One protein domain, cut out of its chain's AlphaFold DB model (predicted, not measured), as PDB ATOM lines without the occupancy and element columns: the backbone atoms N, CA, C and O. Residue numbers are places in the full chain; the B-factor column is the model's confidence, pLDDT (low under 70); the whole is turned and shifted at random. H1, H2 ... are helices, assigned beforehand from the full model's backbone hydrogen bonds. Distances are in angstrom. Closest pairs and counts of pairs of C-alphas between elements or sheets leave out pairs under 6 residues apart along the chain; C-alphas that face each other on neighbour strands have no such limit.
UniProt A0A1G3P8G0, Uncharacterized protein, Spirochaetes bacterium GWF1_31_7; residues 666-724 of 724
ATOM      1  N   GLU A 666     195.077 208.951 264.343       90.38
ATOM      2  CA  GLU A 666     194.783 207.519 264.466       90.38
ATOM      3  C   GLU A 666     194.770 207.084 265.937       90.38
ATOM      4  O   GLU A 666     193.791 206.519 266.416       90.38
ATOM      5  N   LYS A 667     195.783 207.493 266.709       89.19
ATOM      6  CA  LYS A 667     195.850 207.191 268.141       89.19
ATOM      7  C   LYS A 667     194.732 207.844 268.965       89.19
ATOM      8  O   LYS A 667     194.296 207.281 269.964       89.19
ATOM      9  N   ALA A 668     194.275 209.036 268.575       87.12
ATOM     10  CA  ALA A 668     193.160 209.703 269.246       87.12
ATOM     11  C   ALA A 668     191.815 209.011 268.967       87.12
ATOM     12  O   ALA A 668     190.956 208.996 269.847       87.12
ATOM     13  N   ILE A 669     191.642 208.438 267.772       89.44
ATOM     14  CA  ILE A 669     190.459 207.643 267.419       89.44
ATOM     15  C   ILE A 669     190.470 206.328 268.204       89.44
ATOM     16  O   ILE A 669     189.477 206.018 268.855       89.44
ATOM     17  N   GLU A 670     191.605 205.626 268.253       87.50
ATOM     18  CA  GLU A 670     191.742 204.368 269.002       87.50
ATOM     19  C   GLU A 670     191.465 204.564 270.510       87.50
ATOM     20  O   GLU A 670     190.706 203.808 271.116       87.50
ATOM     21  N   GLU A 671     191.979 205.645 271.118       86.94
ATOM     22  CA  GLU A 671     191.705 205.973 272.528       86.94
ATOM     23  C   GLU A 671     190.236 206.382 272.769       86.94
ATOM     24  O   GLU A 671     189.676 206.128 273.842       86.94
ATOM     25  N   ALA A 672     189.591 207.030 271.792       81.19
ATOM     26  CA  ALA A 672     188.175 207.374 271.879       81.19
ATOM     27  C   ALA A 672     187.288 206.125 271.774       81.19
ATOM     28  O   ALA A 672     186.331 205.992 272.541       81.19
ATOM     29  N   GLU A 673     187.623 205.187 270.887       86.69
ATOM     30  CA  GLU A 673     186.911 203.919 270.751       86.69
ATOM     31  C   GLU A 673     187.030 203.068 272.017       86.69
ATOM     32  O   GLU A 673     186.003 202.628 272.541       86.69
ATOM     33  N   GLU A 674     188.229 202.925 272.590       86.75
ATOM     34  CA  GLU A 674     188.437 202.155 273.825       86.75
ATOM     35  C   GLU A 674     187.608 202.719 274.995       86.75
ATOM     36  O   GLU A 674     186.889 201.975 275.671       86.75
ATOM     37  N   LYS A 675     187.572 204.050 275.163       80.62
ATOM     38  CA  LYS A 675     186.717 204.703 276.174       80.62
ATOM     39  C   LYS A 675     185.228 204.504 275.916       80.62
ATOM     40  O   LYS A 675     184.455 204.354 276.864       80.62
ATOM     41  N   THR A 676     184.791 204.498 274.655       86.12
ATOM     42  CA  THR A 676     183.376 204.237 274.341       86.12
ATOM     43  C   THR A 676     182.983 202.794 274.654       86.12
ATOM     44  O   THR A 676     181.843 202.554 275.050       86.12
ATOM     45  N   ILE A 677     183.909 201.837 274.533       88.25
ATOM     46  CA  ILE A 677     183.681 200.431 274.884       88.25
ATOM     47  C   ILE A 677     183.550 200.266 276.403       88.25
ATOM     48  O   ILE A 677     182.616 199.602 276.858       88.25
ATOM     49  N   GLU A 678     184.427 200.894 277.193       87.62
ATOM     50  CA  GLU A 678     184.320 200.885 278.660       87.62
ATOM     51  C   GLU A 678     182.987 201.480 279.131       87.62
ATOM     52  O   GLU A 678     182.254 200.837 279.883       87.62
ATOM     53  N   LEU A 679     182.604 202.646 278.599       83.31
ATOM     54  CA  LEU A 679     181.327 203.285 278.927       83.31
ATOM     55  C   LEU A 679     180.121 202.416 278.543       83.31
ATOM     56  O   LEU A 679     179.175 202.301 279.321       83.31
ATOM     57  N   LYS A 680     180.141 201.760 277.376       88.38
ATOM     58  CA  LYS A 680     179.077 200.822 276.976       88.38
ATOM     59  C   LYS A 680     178.965 199.644 277.946       88.38
ATOM     60  O   LYS A 680     177.851 199.227 278.266       88.38
ATOM     61  N   ASN A 681     180.090 199.125 278.438       89.62
ATOM     62  CA  ASN A 681     180.099 198.045 279.424       89.62
ATOM     63  C   ASN A 681     179.546 198.500 280.782       89.62
ATOM     64  O   ASN A 681     178.759 197.774 281.388       89.62
ATOM     65  N   ASP A 682     179.887 199.706 281.233       85.06
ATOM     66  CA  ASP A 682     179.347 200.269 282.471       85.06
ATOM     67  C   ASP A 682     177.835 200.486 282.382       85.06
ATOM     68  O   ASP A 682     177.093 200.077 283.279       85.06
ATOM     69  N   VAL A 683     177.348 201.037 281.266       89.00
ATOM     70  CA  VAL A 683     175.906 201.201 281.035       89.00
ATOM     71  C   VAL A 683     175.208 199.839 280.986       89.00
ATOM     72  O   VAL A 683     174.154 199.675 281.600       89.00
ATOM     73  N   LYS A 684     175.811 198.827 280.350       89.56
ATOM     74  CA  LYS A 684     175.291 197.450 280.348       89.56
ATOM     75  C   LYS A 684     175.193 196.862 281.759       89.56
ATOM     76  O   LYS A 684     174.187 196.234 282.085       89.56
ATOM     77  N   ASN A 685     176.195 197.090 282.607       90.88
ATOM     78  CA  ASN A 685     176.185 196.632 283.996       90.88
ATOM     79  C   ASN A 685     175.083 197.323 284.814       90.88
ATOM     80  O   ASN A 685     174.357 196.659 285.555       90.88
ATOM     81  N   VAL A 686     174.915 198.639 284.646       90.50
ATOM     82  CA  VAL A 686     173.855 199.410 285.316       90.50
ATOM     83  C   VAL A 686     172.467 198.956 284.860       90.50
ATOM     84  O   VAL A 686     171.586 198.750 285.695       90.50
ATOM     85  N   LEU A 687     172.266 198.749 283.557       90.25
ATOM     86  CA  LEU A 687     170.993 198.281 283.005       90.25
ATOM     87  C   LEU A 687     170.653 196.854 283.452       90.25
ATOM     88  O   LEU A 687     169.505 196.590 283.798       90.25
ATOM     89  N   SER A 688     171.643 195.959 283.519       89.69
ATOM     90  CA  SER A 688     171.452 194.605 284.054       89.69
ATOM     91  C   SER A 688     171.075 194.620 285.537       89.69
ATOM     92  O   SER A 688     170.234 193.837 285.976       89.69
ATOM     93  N   TYR A 689     171.655 195.533 286.319       92.50
ATOM     94  CA  TYR A 689     171.271 195.708 287.717       92.50
ATOM     95  C   TYR A 689     169.848 196.267 287.864       92.50
ATOM     96  O   TYR A 689     169.101 195.825 288.736       92.50
ATOM     97  N   LEU A 690     169.444 197.204 286.999       91.69
ATOM     98  CA  LEU A 690     168.064 197.692 286.963       91.69
ATOM     99  C   LEU A 690     167.073 196.577 286.628       91.69
ATOM    100  O   LEU A 690     166.036 196.501 287.275       91.69
ATOM    101  N   ASP A 691     167.409 195.696 285.690       91.31
ATOM    102  CA  ASP A 691     166.568 194.551 285.330       91.31
ATOM    103  C   ASP A 691     166.326 193.627 286.541       91.31
ATOM    104  O   ASP A 691     165.189 193.319 286.887       91.31
ATOM    105  N   GLN A 692     167.377 193.324 287.314       94.00
ATOM    106  CA  GLN A 692     167.250 192.559 288.566       94.00
ATOM    107  C   GLN A 692     166.370 193.255 289.616       94.00
ATOM    108  O   GLN A 692     165.669 192.593 290.385       94.00
ATOM    109  N   LEU A 693     166.415 194.591 289.686       91.38
ATOM    110  CA  LEU A 693     165.547 195.356 290.582       91.38
ATOM    111  C   LEU A 693     164.093 195.337 290.111       91.38
ATOM    112  O   LEU A 693     163.198 195.260 290.953       91.38
ATOM    113  N   LEU A 694     163.860 195.397 288.800       92.19
ATOM    114  CA  LEU A 694     162.526 195.297 288.218       92.19
ATOM    115  C   LEU A 694     161.930 193.905 288.445       92.19
ATOM    116  O   LEU A 694     160.777 193.819 288.855       92.19
ATOM    117  N   ASP A 695     162.724 192.843 288.326       93.19
ATOM    118  CA  ASP A 695     162.312 191.471 288.651       93.19
ATOM    119  C   ASP A 695     161.956 191.279 290.132       93.19
ATOM    120  O   ASP A 695     161.098 190.468 290.489       93.19
ATOM    121  N   ALA A 696     162.608 192.030 291.024       95.31
ATOM    122  CA  ALA A 696     162.333 191.986 292.457       95.31
ATOM    123  C   ALA A 696     161.099 192.812 292.870       95.31
ATOM    124  O   ALA A 696     160.649 192.711 294.020       95.31
ATOM    125  N   LEU A 697     160.551 193.646 291.977       94.19
ATOM    126  CA  LEU A 697     159.370 194.446 292.281       94.19
ATOM    127  C   LEU A 697     158.093 193.588 292.276       94.19
ATOM    128  O   LEU A 697     157.966 192.630 291.518       94.19
ATOM    129  N   PRO A 698     157.086 193.934 293.099       97.00
ATOM    130  CA  PRO A 698     155.769 193.312 293.006       97.00
ATOM    131  C   PRO A 698     155.175 193.471 291.598       97.00
ATOM    132  O   PRO A 698     155.265 194.556 291.022       97.00
ATOM    133  N   GLU A 699     154.480 192.448 291.090       93.69
ATOM    134  CA  GLU A 699     153.878 192.438 289.739       93.69
ATOM    135  C   GLU A 699     153.022 193.682 289.434       93.69
ATOM    136  O   GLU A 699     153.032 194.193 288.316       93.69
ATOM    137  N   GLU A 700     152.314 194.223 290.431       96.06
ATOM    138  CA  GLU A 700     151.512 195.448 290.278       96.06
ATOM    139  C   GLU A 700     152.367 196.667 289.899       96.06
ATOM    140  O   GLU A 700     151.927 197.510 289.120       96.06
ATOM    141  N   LYS A 701     153.596 196.750 290.421       95.00
ATOM    142  CA  LYS A 701     154.542 197.834 290.132       95.00
ATOM    143  C   LYS A 701     155.294 197.622 288.830       95.00
ATOM    144  O   LYS A 701     155.549 198.601 288.140       95.00
ATOM    145  N   ILE A 702     155.568 196.372 288.466       93.38
ATOM    146  CA  ILE A 702     156.097 196.037 287.139       93.38
ATOM    147  C   ILE A 702     155.091 196.457 286.064       93.38
ATOM    148  O   ILE A 702     155.466 197.088 285.081       93.38
ATOM    149  N   LYS A 703     153.799 196.183 286.276       95.56
ATOM    150  CA  LYS A 703     152.745 196.587 285.342       95.56
ATOM    151  C   LYS A 703     152.621 198.109 285.219       95.56
ATOM    152  O   LYS A 703     152.531 198.616 284.108       95.56
ATOM    153  N   GLU A 704     152.644 198.831 286.340       95.00
ATOM    154  CA  GLU A 704     152.628 200.303 286.340       95.00
ATOM    155  C   GLU A 704     153.866 200.883 285.636       95.00
ATOM    156  O   GLU A 704     153.746 201.849 284.889       95.00
ATOM    157  N   PHE A 705     155.040 200.274 285.828       94.44
ATOM    158  CA  PHE A 705     156.266 200.683 285.148       94.44
ATOM    159  C   PHE A 705     156.187 200.441 283.637       94.44
ATOM    160  O   PHE A 705     156.496 201.349 282.872       94.44
ATOM    161  N   ALA A 706     155.715 199.268 283.207       94.50
ATOM    162  CA  ALA A 706     155.554 198.920 281.796       94.50
ATOM    163  C   ALA A 706     154.533 199.806 281.059       94.50
ATOM    164  O   ALA A 706     154.647 199.999 279.852       94.50
ATOM    165  N   GLU A 707     153.541 200.345 281.773       95.94
ATOM    166  CA  GLU A 707     152.576 201.320 281.243       95.94
ATOM    167  C   GLU A 707     153.105 202.770 281.278       95.94
ATOM    168  O   GLU A 707     152.425 203.672 280.792       95.94
ATOM    169  N   SER A 708     154.284 203.019 281.857       95.88
ATOM    170  CA  SER A 708     154.858 204.364 281.985       95.88
ATOM    171  C   SER A 708     155.770 204.734 280.814       95.88
ATOM    172  O   SER A 708     156.513 203.899 280.303       95.88
ATOM    173  N   ASP A 709     155.825 206.024 280.478       93.56
ATOM    174  CA  ASP A 709     156.685 206.563 279.409       93.56
ATOM    175  C   ASP A 709     158.183 206.284 279.649       93.56
ATOM    176  O   ASP A 709     158.985 206.188 278.720       93.56
ATOM    177  N   THR A 710     158.577 206.094 280.913       90.38
ATOM    178  CA  THR A 710     159.964 205.759 281.268       90.38
ATOM    179  C   THR A 710     160.392 204.375 280.778       90.38
ATOM    180  O   THR A 710     161.581 204.157 280.534       90.38
ATOM    181  N   PHE A 711     159.441 203.462 280.561       94.31
ATOM    182  CA  PHE A 711     159.716 202.149 279.981       94.31
ATOM    183  C   PHE A 711     160.112 202.240 278.504       94.31
ATOM    184  O   PHE A 711     160.989 201.497 278.065       94.31
ATOM    185  N   GLU A 712     159.548 203.178 277.737       91.88
ATOM    186  CA  GLU A 712     159.950 203.372 276.338       91.88
ATOM    187  C   GLU A 712     161.401 203.845 276.226       91.88
ATOM    188  O   GLU A 712     162.152 203.348 275.386       91.88
ATOM    189  N   VAL A 713     161.823 204.762 277.102       91.75
ATOM    190  CA  VAL A 713     163.219 205.231 277.161       91.75
ATOM    191  C   VAL A 713     164.157 204.081 277.520       91.75
ATOM    192  O   VAL A 713     165.189 203.893 276.875       91.75
ATOM    193  N   TYR A 714     163.778 203.275 278.514       90.69
ATOM    194  CA  TYR A 714     164.526 202.085 278.909       90.69
ATOM    195  C   TYR A 714     164.660 201.079 277.753       90.69
ATOM    196  O   TYR A 714     165.761 200.614 277.464       90.69
ATOM    197  N   ARG A 715     163.568 200.800 277.031       89.81
ATOM    198  CA  ARG A 715     163.564 199.895 275.875       89.81
ATOM    199  C   ARG A 715     164.455 200.404 274.738       89.81
ATOM    200  O   ARG A 715     165.239 199.627 274.201       89.81
ATOM    201  N   LYS A 716     164.385 201.701 274.417       91.50
ATOM    202  CA  LYS A 716     165.245 202.332 273.398       91.50
ATOM    203  C   LYS A 716     166.728 202.222 273.753       91.50
ATOM    204  O   LYS A 716     167.536 201.932 272.879       91.50
ATOM    205  N   LEU A 717     167.088 202.400 275.027       88.00
ATOM    206  CA  LEU A 717     168.471 202.229 275.487       88.00
ATOM    207  C   LEU A 717     168.968 200.789 275.304       88.00
ATOM    208  O   LEU A 717     170.091 200.589 274.851       88.00
ATOM    209  N   PHE A 718     168.138 199.789 275.607       86.75
ATOM    210  CA  PHE A 718     168.487 198.381 275.382       86.75
ATOM    211  C   PHE A 718     168.717 198.060 273.902       86.75
ATOM    212  O   PHE A 718     169.681 197.371 273.561       86.75
ATOM    213  N   GLU A 719     167.862 198.592 273.030       89.38
ATOM    214  CA  GLU A 719     167.937 198.391 271.582       89.38
ATOM    215  C   GLU A 719     169.175 199.066 270.978       89.38
ATOM    216  O   GLU A 719     169.942 198.419 270.269       89.38
ATOM    217  N   GLN A 720     169.456 200.319 271.356       86.25
ATOM    218  CA  GLN A 720     170.655 201.047 270.918       86.25
ATOM    219  C   GLN A 720     171.959 200.393 271.382       86.25
ATOM    220  O   GLN A 720     172.974 200.450 270.689       86.25
ATOM    221  N   LEU A 721     171.950 199.772 272.562       85.44
ATOM    222  CA  LEU A 721     173.113 199.066 273.095       85.44
ATOM    223  C   LEU A 721     173.209 197.617 272.601       85.44
ATOM    224  O   LEU A 721     174.193 196.941 272.910       85.44
ATOM    225  N   ASN A 722     172.221 197.148 271.831       85.94
ATOM    226  CA  ASN A 722     172.113 195.785 271.311       85.94
ATOM    227  C   ASN A 722     172.288 194.715 272.408       85.94
ATOM    228  O   ASN A 722     172.964 193.698 272.231       85.94
ATOM    229  N   ILE A 723     171.708 194.974 273.583       77.06
ATOM    230  CA  ILE A 723     171.686 194.037 274.705       77.06
ATOM    231  C   ILE A 723     170.397 193.222 274.547       77.06
ATOM    232  O   ILE A 723     169.316 193.728 274.827       77.06
ATOM    233  N   LYS A 724     170.509 191.996 274.026       67.38
ATOM    234  CA  LYS A 724     169.393 191.043 273.914       67.38
ATOM    235  C   LYS A 724     169.365 190.054 275.064       67.38
ATOM    236  O   LYS A 724     170.467 189.635 275.495       67.38
TER     237      LYS A 724
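What this domain is: This is residues 666 to 724 of the 724 residues of an uncharacterized protein of Spirochaetes bacterium GWF1_31_7 (UniProt A0A1G3P8G0). Picture an open hook: one long helix, H1, makes the shank, and at its far end the chain turns through short H2 into H3, which folds back toward the later part of H1. The first residues of H1, 666 to 679, stick out as a free arm and give the hook much of its length. The printed part has 59 residues with three named helices, in the order H1, H2, H3, and no named strand; its class is all helix. It is only just loose, close to extended, with a radius of gyration of the C-alphas of 15.2 A, and it spans 52 by 19 by 16 A.

How they stand to each other: Start with H1, residues 666 to 695, and look where it ends: H2, residues 699 to 706, is close to it but not clearly touching, and the closest C-alphas are those of Leu 694 and Ile 702, 6.6 A apart. H1 and H2 run opposite ways at a steep tilt of 36 degrees, only just past shallow. Go on to H3, residues 709 to 720, which is close to H2 but not clearly touching; the closest C-alphas, those of Phe 705 and Phe 711, are 6.4 A apart. H2 and H3 are about perpendicular, only just, at 71 degrees. H1 and H3 are near each other, with 9 pairs of C-alphas within 10 A but no pair within 8 A. In the backbones of H1 and H2 every O i to N i+4 pair is within hydrogen-bond range; in H3, 7 of 8 are.

Where its parts are: Find C-alpha 666 at (194.783, 207.519, 264.466); from there H1 runs 43.6 A to C-alpha 695 at (162.312, 191.471, 288.651). After three residues, a tight link, H2 begins at C-alpha 699 and covers 10.4 A to C-alpha 706. Two more residues, again a tight link, bring you to Asp 709, where H3 begins; it runs 17.3 A to C-alpha 720 at (170.655, 201.047, 270.918).

The domain as a whole: The outline is a rod, and the two C-alphas farthest apart, those of Glu 666 and Glu 700, are 51.8 A from each other. Residues 666 to 679, which belong to H1, stand free, and so do residues 707 to 713, of which 709 to 713 belong to H3. Without these stretches the body has 38 residues and spans 31 by 16 by 12 A. The printed part has no cut and no long link, and it ends at Lys 724, the chain's last residue. The mean pLDDT of the printed part is 89.8; residue 724 is the one printed residue under 70.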